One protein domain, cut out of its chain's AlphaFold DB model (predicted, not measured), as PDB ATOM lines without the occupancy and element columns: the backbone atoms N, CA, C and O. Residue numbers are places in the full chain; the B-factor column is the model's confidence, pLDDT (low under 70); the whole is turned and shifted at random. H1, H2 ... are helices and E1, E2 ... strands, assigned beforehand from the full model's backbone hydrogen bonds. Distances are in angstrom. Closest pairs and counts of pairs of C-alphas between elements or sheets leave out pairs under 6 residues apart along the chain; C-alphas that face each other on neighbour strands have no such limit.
ATOM      1  N   SER A  30     -27.375 -23.481   9.312       84.62
ATOM      2  CA  SER A  30     -28.253 -22.534   8.617       84.62
ATOM      3  C   SER A  30     -29.704 -23.007   8.593       84.62
ATOM      4  O   SER A  30     -30.611 -22.218   8.809       84.62
ATOM      5  N   GLU A  31     -29.928 -24.295   8.362       84.31
ATOM      6  CA  GLU A  31     -31.267 -24.879   8.349       84.31
ATOM      7  C   GLU A  31     -31.896 -24.876   9.748       84.31
ATOM      8  O   GLU A  31     -33.062 -24.527   9.895       84.31
ATOM      9  N   MET A  32     -31.110 -25.153  10.793       89.69
ATOM     10  CA  MET A  32     -31.561 -25.008  12.182       89.69
ATOM     11  C   MET A  32     -31.936 -23.566  12.523       89.69
ATOM     12  O   MET A  32     -32.950 -23.342  13.181       89.69
ATOM     13  N   VAL A  33     -31.134 -22.590  12.089       91.12
ATOM     14  CA  VAL A  33     -31.452 -21.166  12.264       91.12
ATOM     15  C   VAL A  33     -32.739 -20.825  11.522       91.12
ATOM     16  O   VAL A  33     -33.622 -20.214  12.122       91.12
ATOM     17  N   ASN A  34     -32.881 -21.289  10.279       88.94
ATOM     18  CA  ASN A  34     -34.082 -21.057   9.492       88.94
ATOM     19  C   ASN A  34     -35.325 -21.601  10.198       88.94
ATOM     20  O   ASN A  34     -36.289 -20.870  10.383       88.94
ATOM     21  N   LEU A  35     -35.284 -22.856  10.653       89.56
ATOM     22  CA  LEU A  35     -36.385 -23.495  11.371       89.56
ATOM     23  C   LEU A  35     -36.744 -22.748  12.663       89.56
ATOM     24  O   LEU A  35     -37.923 -22.507  12.927       89.56
ATOM     25  N   LEU A  36     -35.741 -22.364  13.460       93.56
ATOM     26  CA  LEU A  36     -35.949 -21.638  14.716       93.56
ATOM     27  C   LEU A  36     -36.588 -20.268  14.494       93.56
ATOM     28  O   LEU A  36     -37.447 -19.871  15.277       93.56
ATOM     29  N   GLN A  37     -36.163 -19.552  13.455       94.56
ATOM     30  CA  GLN A  37     -36.665 -18.218  13.151       94.56
ATOM     31  C   GLN A  37     -38.054 -18.259  12.502       94.56
ATOM     32  O   GLN A  37     -38.929 -17.498  12.896       94.56
ATOM     33  N   THR A  38     -38.306 -19.165  11.559       93.31
ATOM     34  CA  THR A  38     -39.583 -19.207  10.816       93.31
ATOM     35  C   THR A  38     -40.749 -19.729  11.653       93.31
ATOM     36  O   THR A  38     -41.900 -19.425  11.349       93.31
ATOM     37  N   ASN A  39     -40.458 -20.469  12.726       92.19
ATOM     38  CA  ASN A  39     -41.441 -20.931  13.708       92.19
ATOM     39  C   ASN A  39     -41.458 -20.072  14.986       92.19
ATOM     40  O   ASN A  39     -42.124 -20.429  15.959       92.19
ATOM     41  N   ALA A  40     -40.705 -18.970  15.036       93.75
ATOM     42  CA  ALA A  40     -40.739 -18.063  16.175       93.75
ATOM     43  C   ALA A  40     -42.062 -17.283  16.221       93.75
ATOM     44  O   ALA A  40     -42.715 -17.040  15.207       93.75
ATOM     45  N   MET A  41     -42.464 -16.884  17.425       94.44
ATOM     46  CA  MET A  41     -43.671 -16.096  17.652       94.44
ATOM     47  C   MET A  41     -43.312 -14.615  17.794       94.44
ATOM     48  O   MET A  41     -42.614 -14.265  18.753       94.44
ATOM     49  N   PRO A  42     -43.805 -13.728  16.911       92.62
ATOM     50  CA  PRO A  42     -43.615 -12.294  17.065       92.62
ATOM     51  C   PRO A  42     -44.154 -11.790  18.410       92.62
ATOM     52  O   PRO A  42     -45.198 -12.240  18.887       92.62
ATOM     53  N   VAL A  43     -43.442 -10.849  19.021       93.94
ATOM     54  CA  VAL A  43     -43.758 -10.275  20.331       93.94
ATOM     55  C   VAL A  43     -44.131  -8.803  20.218       93.94
ATOM     56  O   VAL A  43     -43.559  -8.042  19.433       93.94
ATOM     57  N   ASN A  44     -45.084  -8.390  21.049       93.94
ATOM     58  CA  ASN A  44     -45.486  -6.993  21.156       93.94
ATOM     59  C   ASN A  44     -44.531  -6.211  22.060       93.94
ATOM     60  O   ASN A  44     -43.945  -6.752  23.001       93.94
ATOM     61  N   ILE A  45     -44.436  -4.905  21.822       91.00
ATOM     62  CA  ILE A  45     -43.799  -3.982  22.761       91.00
ATOM     63  C   ILE A  45     -44.663  -3.927  24.022       91.00
ATOM     64  O   ILE A  45     -45.884  -3.770  23.937       91.00
ATOM     65  N   SER A  46     -44.026  -4.049  25.189       90.31
ATOM     66  CA  SER A  46     -44.717  -4.068  26.483       90.31
ATOM     67  C   SER A  46     -45.653  -2.867  26.642       90.31
ATOM     68  O   SER A  46     -45.257  -1.727  26.406       90.31
ATOM     69  N   GLY A  47     -46.905  -3.131  27.022       89.69
ATOM     70  CA  GLY A  47     -47.932  -2.098  27.173       89.69
ATOM     71  C   GLY A  47     -48.561  -1.604  25.866       89.69
ATOM     72  O   GLY A  47     -49.333  -0.650  25.903       89.69
ATOM     73  N   THR A  48     -48.274  -2.232  24.720       89.12
ATOM     74  CA  THR A  48     -48.843  -1.856  23.416       89.12
ATOM     75  C   THR A  48     -49.373  -3.070  22.646       89.12
ATOM     76  O   THR A  48     -49.082  -4.220  22.976       89.12
ATOM     77  N   THR A  49     -50.138  -2.813  21.584       89.94
ATOM     78  CA  THR A  49     -50.560  -3.820  20.596       89.94
ATOM     79  C   THR A  49     -49.625  -3.899  19.388       89.94
ATOM     80  O   THR A  49     -49.896  -4.655  18.459       89.94
ATOM     81  N   LEU A  50     -48.548  -3.109  19.373       89.56
ATOM     82  CA  LEU A  50     -47.624  -3.041  18.250       89.56
ATOM     83  C   LEU A  50     -46.559  -4.127  18.379       89.56
ATOM     84  O   LEU A  50     -45.963  -4.297  19.447       89.56
ATOM     85  N   LEU A  51     -46.281  -4.815  17.272       91.06
ATOM     86  CA  LEU A  51     -45.142  -5.723  17.176       91.06
ATOM     87  C   LEU A  51     -43.836  -4.947  17.379       91.06
ATOM     88  O   LEU A  51     -43.654  -3.865  16.817       91.06
ATOM     89  N   ALA A  52     -42.917  -5.514  18.158       90.38
ATOM     90  CA  ALA A  52     -41.580  -4.958  18.327       90.38
ATOM     91  C   ALA A  52     -40.825  -4.923  16.992       90.38
ATOM     92  O   ALA A  52     -41.102  -5.693  16.076       90.38
ATOM     93  N   THR A  53     -39.855  -4.027  16.852       88.94
ATOM     94  CA  THR A  53     -39.093  -3.937  15.595       88.94
ATOM     95  C   THR A  53     -38.290  -5.219  15.365       88.94
ATOM     96  O   THR A  53     -37.831  -5.832  16.330       88.94
ATOM     97  N   THR A  54     -38.054  -5.619  14.114       87.88
ATOM     98  CA  THR A  54     -37.174  -6.768  13.814       87.88
ATOM     99  C   THR A  54     -35.761  -6.565  14.367       87.88
ATOM    100  O   THR A  54     -35.122  -7.527  14.777       87.88
ATOM    101  N   ALA A  55     -35.301  -5.315  14.495       86.56
ATOM    102  CA  ALA A  55     -34.045  -4.983  15.167       86.56
ATOM    103  C   ALA A  55     -34.055  -5.298  16.679       86.56
ATOM    104  O   ALA A  55     -33.002  -5.565  17.255       86.56
ATOM    105  N   GLN A  56     -35.223  -5.271  17.329       89.94
ATOM    106  CA  GLN A  56     -35.378  -5.556  18.757       89.94
ATOM    107  C   GLN A  56     -35.720  -7.024  19.031       89.94
ATOM    108  O   GLN A  56     -35.118  -7.631  19.914       89.94
ATOM    109  N   GLN A  57     -36.711  -7.580  18.328       91.56
ATOM    110  CA  GLN A  57     -37.204  -8.938  18.581       91.56
ATOM    111  C   GLN A  57     -36.576 -10.012  17.684       91.56
ATOM    112  O   GLN A  57     -36.767 -11.200  17.943       91.56
ATOM    113  N   GLY A  58     -35.844  -9.632  16.633       92.38
ATOM    114  CA  GLY A  58     -35.433 -10.571  15.590       92.38
ATOM    115  C   GLY A  58     -36.658 -11.217  14.943       92.38
ATOM    116  O   GLY A  58     -37.600 -10.524  14.560       92.38
ATOM    117  N   ALA A  59     -36.660 -12.548  14.887       90.56
ATOM    118  CA  ALA A  59     -37.808 -13.339  14.446       90.56
ATOM    119  C   ALA A  59     -38.903 -13.504  15.527       90.56
ATOM    120  O   ALA A  59     -40.005 -13.950  15.222       90.56
ATOM    121  N   GLY A  60     -38.613 -13.143  16.783       93.88
ATOM    122  CA  GLY A  60     -39.523 -13.285  17.920       93.88
ATOM    123  C   GLY A  60     -39.091 -14.355  18.929       93.88
ATOM    124  O   GLY A  60     -37.930 -14.759  19.003       93.88
ATOM    125  N   LEU A  61     -40.043 -14.806  19.748       94.81
ATOM    126  CA  LEU A  61     -39.831 -15.813  20.784       94.81
ATOM    127  C   LEU A  61     -39.758 -17.218  20.174       94.81
ATOM    128  O   LEU A  61     -40.683 -17.654  19.493       94.81
ATOM    129  N   VAL A  62     -38.684 -17.954  20.467       93.62
ATOM    130  CA  VAL A  62     -38.494 -19.329  19.980       93.62
ATOM    131  C   VAL A  62     -39.627 -20.242  20.454       93.62
ATOM    132  O   VAL A  62     -39.879 -20.357  21.654       93.62
ATOM    133  N   ASN A  63     -40.253 -20.957  19.515       91.12
ATOM    134  CA  ASN A  63     -41.289 -21.944  19.803       91.12
ATOM    135  C   ASN A  63     -40.826 -23.362  19.432       91.12
ATOM    136  O   ASN A  63     -41.015 -23.832  18.311       91.12
ATOM    137  N   ALA A  64     -40.240 -24.069  20.401       89.88
ATOM    138  CA  ALA A  64     -39.746 -25.434  20.199       89.88
ATOM    139  C   ALA A  64     -40.863 -26.443  19.866       89.88
ATOM    140  O   ALA A  64     -40.621 -27.423  19.168       89.88
ATOM    141  N   PHE A  65     -42.086 -26.210  20.350       86.69
ATOM    142  CA  PHE A  65     -43.210 -27.108  20.093       86.69
ATOM    143  C   PHE A  65     -43.697 -27.006  18.645       86.69
ATOM    144  O   PHE A  65     -43.930 -28.034  18.009       86.69
ATOM    145  N   GLN A  66     -43.813 -25.788  18.106       82.00
ATOM    146  CA  GLN A  66     -44.132 -25.589  16.690       82.00
ATOM    147  C   GLN A  66     -43.002 -26.090  15.790       82.00
ATOM    148  O   GLN A  66     -43.271 -26.800  14.829       82.00
ATOM    149  N   LEU A  67     -41.746 -25.829  16.166       82.44
ATOM    150  CA  LEU A  67     -40.564 -26.311  15.449       82.44
ATOM    151  C   LEU A  67     -40.586 -27.830  15.208       82.44
ATOM    152  O   LEU A  67     -40.363 -28.273  14.089       82.44
ATOM    153  N   ILE A  68     -40.853 -28.636  16.244       83.81
ATOM    154  CA  ILE A  68     -40.830 -30.110  16.142       83.81
ATOM    155  C   ILE A  68     -41.968 -30.643  15.254       83.81
ATOM    156  O   ILE A  68     -41.859 -31.733  14.701       83.81
ATOM    157  N   GLN A  69     -43.053 -29.881  15.105       83.50
ATOM    158  CA  GLN A  69     -44.197 -30.236  14.262       83.50
ATOM    159  C   GLN A  69     -44.119 -29.623  12.857       83.50
ATOM    160  O   GLN A  69     -45.011 -29.857  12.043       83.50
ATOM    161  N   ALA A  70     -43.086 -28.830  12.564       81.44
ATOM    162  CA  ALA A  70     -42.968 -28.128  11.299       81.44
ATOM    163  C   ALA A  70     -42.750 -29.113  10.141       81.44
ATOM    164  O   ALA A  70     -41.790 -29.881  10.114       81.44
ATOM    165  N   THR A  71     -43.627 -29.045   9.144       84.31
ATOM    166  CA  THR A  71     -43.515 -29.786   7.876       84.31
ATOM    167  C   THR A  71     -43.092 -28.890   6.717       84.31
ATOM    168  O   THR A  71     -43.068 -29.319   5.567       84.31
ATOM    169  N   THR A  72     -42.777 -27.627   7.000       83.88
ATOM    170  CA  THR A  72     -42.381 -26.632   6.005       83.88
ATOM    171  C   THR A  72     -41.069 -25.987   6.427       83.88
ATOM    172  O   THR A  72     -40.940 -25.510   7.553       83.88
ATOM    173  N   ILE A  73     -40.112 -25.956   5.507       85.19
ATOM    174  CA  ILE A  73     -38.837 -25.255   5.651       85.19
ATOM    175  C   ILE A  73     -38.898 -24.008   4.770       85.19
ATOM    176  O   ILE A  73     -39.301 -24.088   3.612       85.19
ATOM    177  N   ILE A  74     -38.512 -22.856   5.319       87.62
ATOM    178  CA  ILE A  74     -38.454 -21.582   4.594       87.62
ATOM    179  C   ILE A  74     -37.016 -21.064   4.646       87.62
ATOM    180  O   ILE A  74     -36.408 -21.060   5.717       87.62
ATOM    181  N   SER A  75     -36.473 -20.648   3.501       87.25
ATOM    182  CA  SER A  75     -35.105 -20.135   3.389       87.25
ATOM    183  C   SER A  75     -35.003 -18.991   2.367       87.25
ATOM    184  O   SER A  75     -35.558 -19.116   1.278       87.25
ATOM    185  N   PRO A  76     -34.267 -17.903   2.653       90.38
ATOM    186  CA  PRO A  76     -33.695 -17.572   3.957       90.38
ATOM    187  C   PRO A  76     -34.800 -17.217   4.967       90.38
ATOM    188  O   PRO A  76     -35.888 -16.793   4.581       90.38
ATOM    189  N   SER A  77     -34.537 -17.380   6.265       86.56
ATOM    190  CA  SER A  77     -35.489 -16.989   7.317       86.56
ATOM    191  C   SER A  77     -35.547 -15.492   7.601       86.56
ATOM    192  O   SER A  77     -36.441 -15.036   8.312       86.56
ATOM    193  N   GLU A  78     -34.616 -14.723   7.040       88.88
ATOM    194  CA  GLU A  78     -34.574 -13.270   7.132       88.88
ATOM    195  C   GLU A  78     -34.235 -12.644   5.778       88.88
ATOM    196  O   GLU A  78     -33.503 -13.214   4.965       88.88
ATOM    197  N   LEU A  79     -34.760 -11.441   5.544       86.56
ATOM    198  CA  LEU A  79     -34.451 -10.641   4.365       86.56
ATOM    199  C   LEU A  79     -33.689  -9.385   4.786       86.56
ATOM    200  O   LEU A  79     -34.244  -8.481   5.409       86.56
ATOM    201  N   ALA A  80     -32.414  -9.313   4.413       83.94
ATOM    202  CA  ALA A  80     -31.610  -8.111   4.581       83.94
ATOM    203  C   ALA A  80     -31.898  -7.133   3.432       83.94
ATOM    204  O   ALA A  80     -31.329  -7.251   2.346       83.94
ATOM    205  N   LEU A  81     -32.796  -6.173   3.673       80.19
ATOM    206  CA  LEU A  81     -33.298  -5.279   2.622       80.19
ATOM    207  C   LEU A  81     -32.311  -4.190   2.173       80.19
ATOM    208  O   LEU A  81     -32.523  -3.590   1.124       80.19
ATOM    209  N   ASN A  82     -31.249  -3.935   2.948       73.88
ATOM    210  CA  ASN A  82     -30.205  -2.943   2.656       73.88
ATOM    211  C   ASN A  82     -30.759  -1.617   2.095       73.88
ATOM    212  O   ASN A  82     -30.582  -1.319   0.913       73.88
ATOM    213  N   ASP A  83     -31.392  -0.823   2.964       63.72
ATOM    214  CA  ASP A  83     -32.100   0.437   2.665       63.72
ATOM    215  C   ASP A  83     -31.164   1.604   2.256       63.72
ATOM    216  O   ASP A  83     -31.028   2.631   2.914       63.72
ATOM    217  N   SER A  84     -30.371   1.407   1.207       64.44
ATOM    218  CA  SER A  84     -29.413   2.372   0.656       64.44
ATOM    219  C   SER A  84     -29.222   2.099  -0.844       64.44
ATOM    220  O   SER A  84     -29.955   1.319  -1.441       64.44
ATOM    221  N   ILE A  85     -28.186   2.674  -1.468       67.69
ATOM    222  CA  ILE A  85     -27.818   2.569  -2.907       67.69
ATOM    223  C   ILE A  85     -27.662   1.105  -3.426       67.69
ATOM    224  O   ILE A  85     -27.358   0.879  -4.592       67.69
ATOM    225  N   ARG A  86     -27.832   0.087  -2.572       63.88
ATOM    226  CA  ARG A  86     -27.686  -1.348  -2.869       63.88
ATOM    227  C   ARG A  86     -28.970  -2.160  -2.633       63.88
ATOM    228  O   ARG A  86     -28.878  -3.368  -2.425       63.88
ATOM    229  N   GLN A  87     -30.140  -1.524  -2.657       72.38
ATOM    230  CA  GLN A  87     -31.417  -2.233  -2.588       72.38
ATOM    231  C   GLN A  87     -31.548  -3.203  -3.774       72.38
ATOM    232  O   GLN A  87     -31.389  -2.809  -4.933       72.38
ATOM    233  N   ALA A  88     -31.813  -4.481  -3.492       75.31
ATOM    234  CA  ALA A  88     -32.077  -5.462  -4.539       75.31
ATOM    235  C   ALA A  88     -33.466  -5.223  -5.149       75.31
ATOM    236  O   ALA A  88     -34.415  -4.890  -4.440       75.31
ATOM    237  N   SER A  89     -33.594  -5.421  -6.463       79.81
ATOM    238  CA  SER A  89     -34.879  -5.313  -7.168       79.81
ATOM    239  C   SER A  89     -35.837  -6.463  -6.845       79.81
ATOM    240  O   SER A  89     -37.044  -6.327  -7.033       79.81
ATOM    241  N   SER A  90     -35.316  -7.594  -6.366       83.62
ATOM    242  CA  SER A  90     -36.102  -8.742  -5.928       83.62
ATOM    243  C   SER A  90     -35.389  -9.521  -4.827       83.62
ATOM    244  O   SER A  90     -34.162  -9.506  -4.713       83.62
ATOM    245  N   TYR A  91     -36.188 -10.221  -4.025       83.88
ATOM    246  CA  TYR A  91     -35.736 -11.158  -3.004       83.88
ATOM    247  C   TYR A  91     -36.373 -12.517  -3.283       83.88
ATOM    248  O   TYR A  91     -37.551 -12.591  -3.639       83.88
ATOM    249  N   THR A  92     -35.600 -13.588  -3.137       87.25
ATOM    250  CA  THR A  92     -36.077 -14.958  -3.348       87.25
ATOM    251  C   THR A  92     -36.264 -15.641  -2.006       87.25
ATOM    252  O   THR A  92     -35.352 -15.644  -1.183       87.25
ATOM    253  N   ILE A  93     -37.443 -16.229  -1.814       86.81
ATOM    254  CA  ILE A  93     -37.762 -17.097  -0.684       86.81
ATOM    255  C   ILE A  93     -38.092 -18.471  -1.257       86.81
ATOM    256  O   ILE A  93     -38.943 -18.595  -2.139       86.81
ATOM    257  N   GLU A  94     -37.416 -19.493  -0.755       89.12
ATOM    258  CA  GLU A  94     -37.703 -20.890  -1.026       89.12
ATOM    259  C   GLU A  94     -38.593 -21.451   0.085       89.12
ATOM    260  O   GLU A  94     -38.312 -21.273   1.272       89.12
ATOM    261  N   VAL A  95     -39.675 -22.121  -0.314       86.12
ATOM    262  CA  VAL A  95     -40.603 -22.810   0.585       86.12
ATOM    263  C   VAL A  95     -40.610 -24.284   0.205       86.12
ATOM    264  O   VAL A  95     -41.037 -24.648  -0.891       86.12
ATOM    265  N   THR A  96     -40.143 -25.131   1.114       83.25
ATOM    266  CA  THR A  96     -40.035 -26.575   0.909       83.25
ATOM    267  C   THR A  96     -40.998 -27.297   1.841       83.25
ATOM    268  O   THR A  96     -40.853 -27.240   3.061       83.25
ATOM    269  N   ASN A  97     -41.969 -28.008   1.269       82.31
ATOM    270  CA  ASN A  97     -42.821 -28.929   2.014       82.31
ATOM    271  C   ASN A  97     -42.104 -30.279   2.168       82.31
ATOM    272  O   ASN A  97     -41.803 -30.931   1.171       82.31
ATOM    273  N   ILE A  98     -41.841 -30.686   3.407       82.62
ATOM    274  CA  ILE A  98     -41.252 -31.988   3.763       82.62
ATOM    275  C   ILE A  98     -42.295 -32.967   4.326       82.62
ATOM    276  O   ILE A  98     -41.950 -34.073   4.736       82.62
ATOM    277  N   GLY A  99     -43.562 -32.551   4.394       77.25
ATOM    278  CA  GLY A  99     -44.677 -33.402   4.783       77.25
ATOM    279  C   GLY A  99     -45.088 -34.375   3.677       77.25
ATOM    280  O   GLY A  99     -44.717 -34.242   2.514       77.25
TER     281      GLY A  99
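AT A GLANCE: This is residues 30 to 99 of the 140 residues of the protein "Hypothetical protein" of Rotaria sp. Silwood2 (UniProt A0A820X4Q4). Look for little regular structure: a loose, flat model of mostly loops, where helix H1 packs beside strand E1 of a two-strand antiparallel hairpin whose long loop sticks out at residues 82 to 87. Of 70 printed residues, 27 lie in named elements, ordered H1, H2, H3, E1, E2, a mixed class. The radius of gyration of the C-alphas is 14.1 A and the spans are 40 by 36 by 17 A.

HOW THE PARTS SIT: Start at H1, residues 30 to 38; its closest C-alpha to E1, residues 72 to 75, is Asn 34, 6.3 A from that of Ser 75. H1 only just touches H3, residues 64 to 69, with 3 pairs of C-alphas within 8 A, closest Leu 35 and Leu 67 at 6.5 A, about perpendicular at 77 degrees. H2, residues 54 to 57, is apart from both helices. E1 and E2, residues 94 to 97, form the hairpin; find N 73 and O 96 within hydrogen-bond range at 2.9 A. Every O i to N i+4 pair is within range in H1, 1 of 2 in H3; H2 is too short.

IN THESE COORDINATES: Find C-alpha 30 at (-28.253, -22.534, 8.617); H1 runs 12.0 A. E2 ends at C-alpha 97, (-42.821, -28.929, 2.014).

THE WHOLE: The printed part has no cut. Links H1 to H2 and E1 to E2 are long. Residues 83 to 86 have pLDDT under 70.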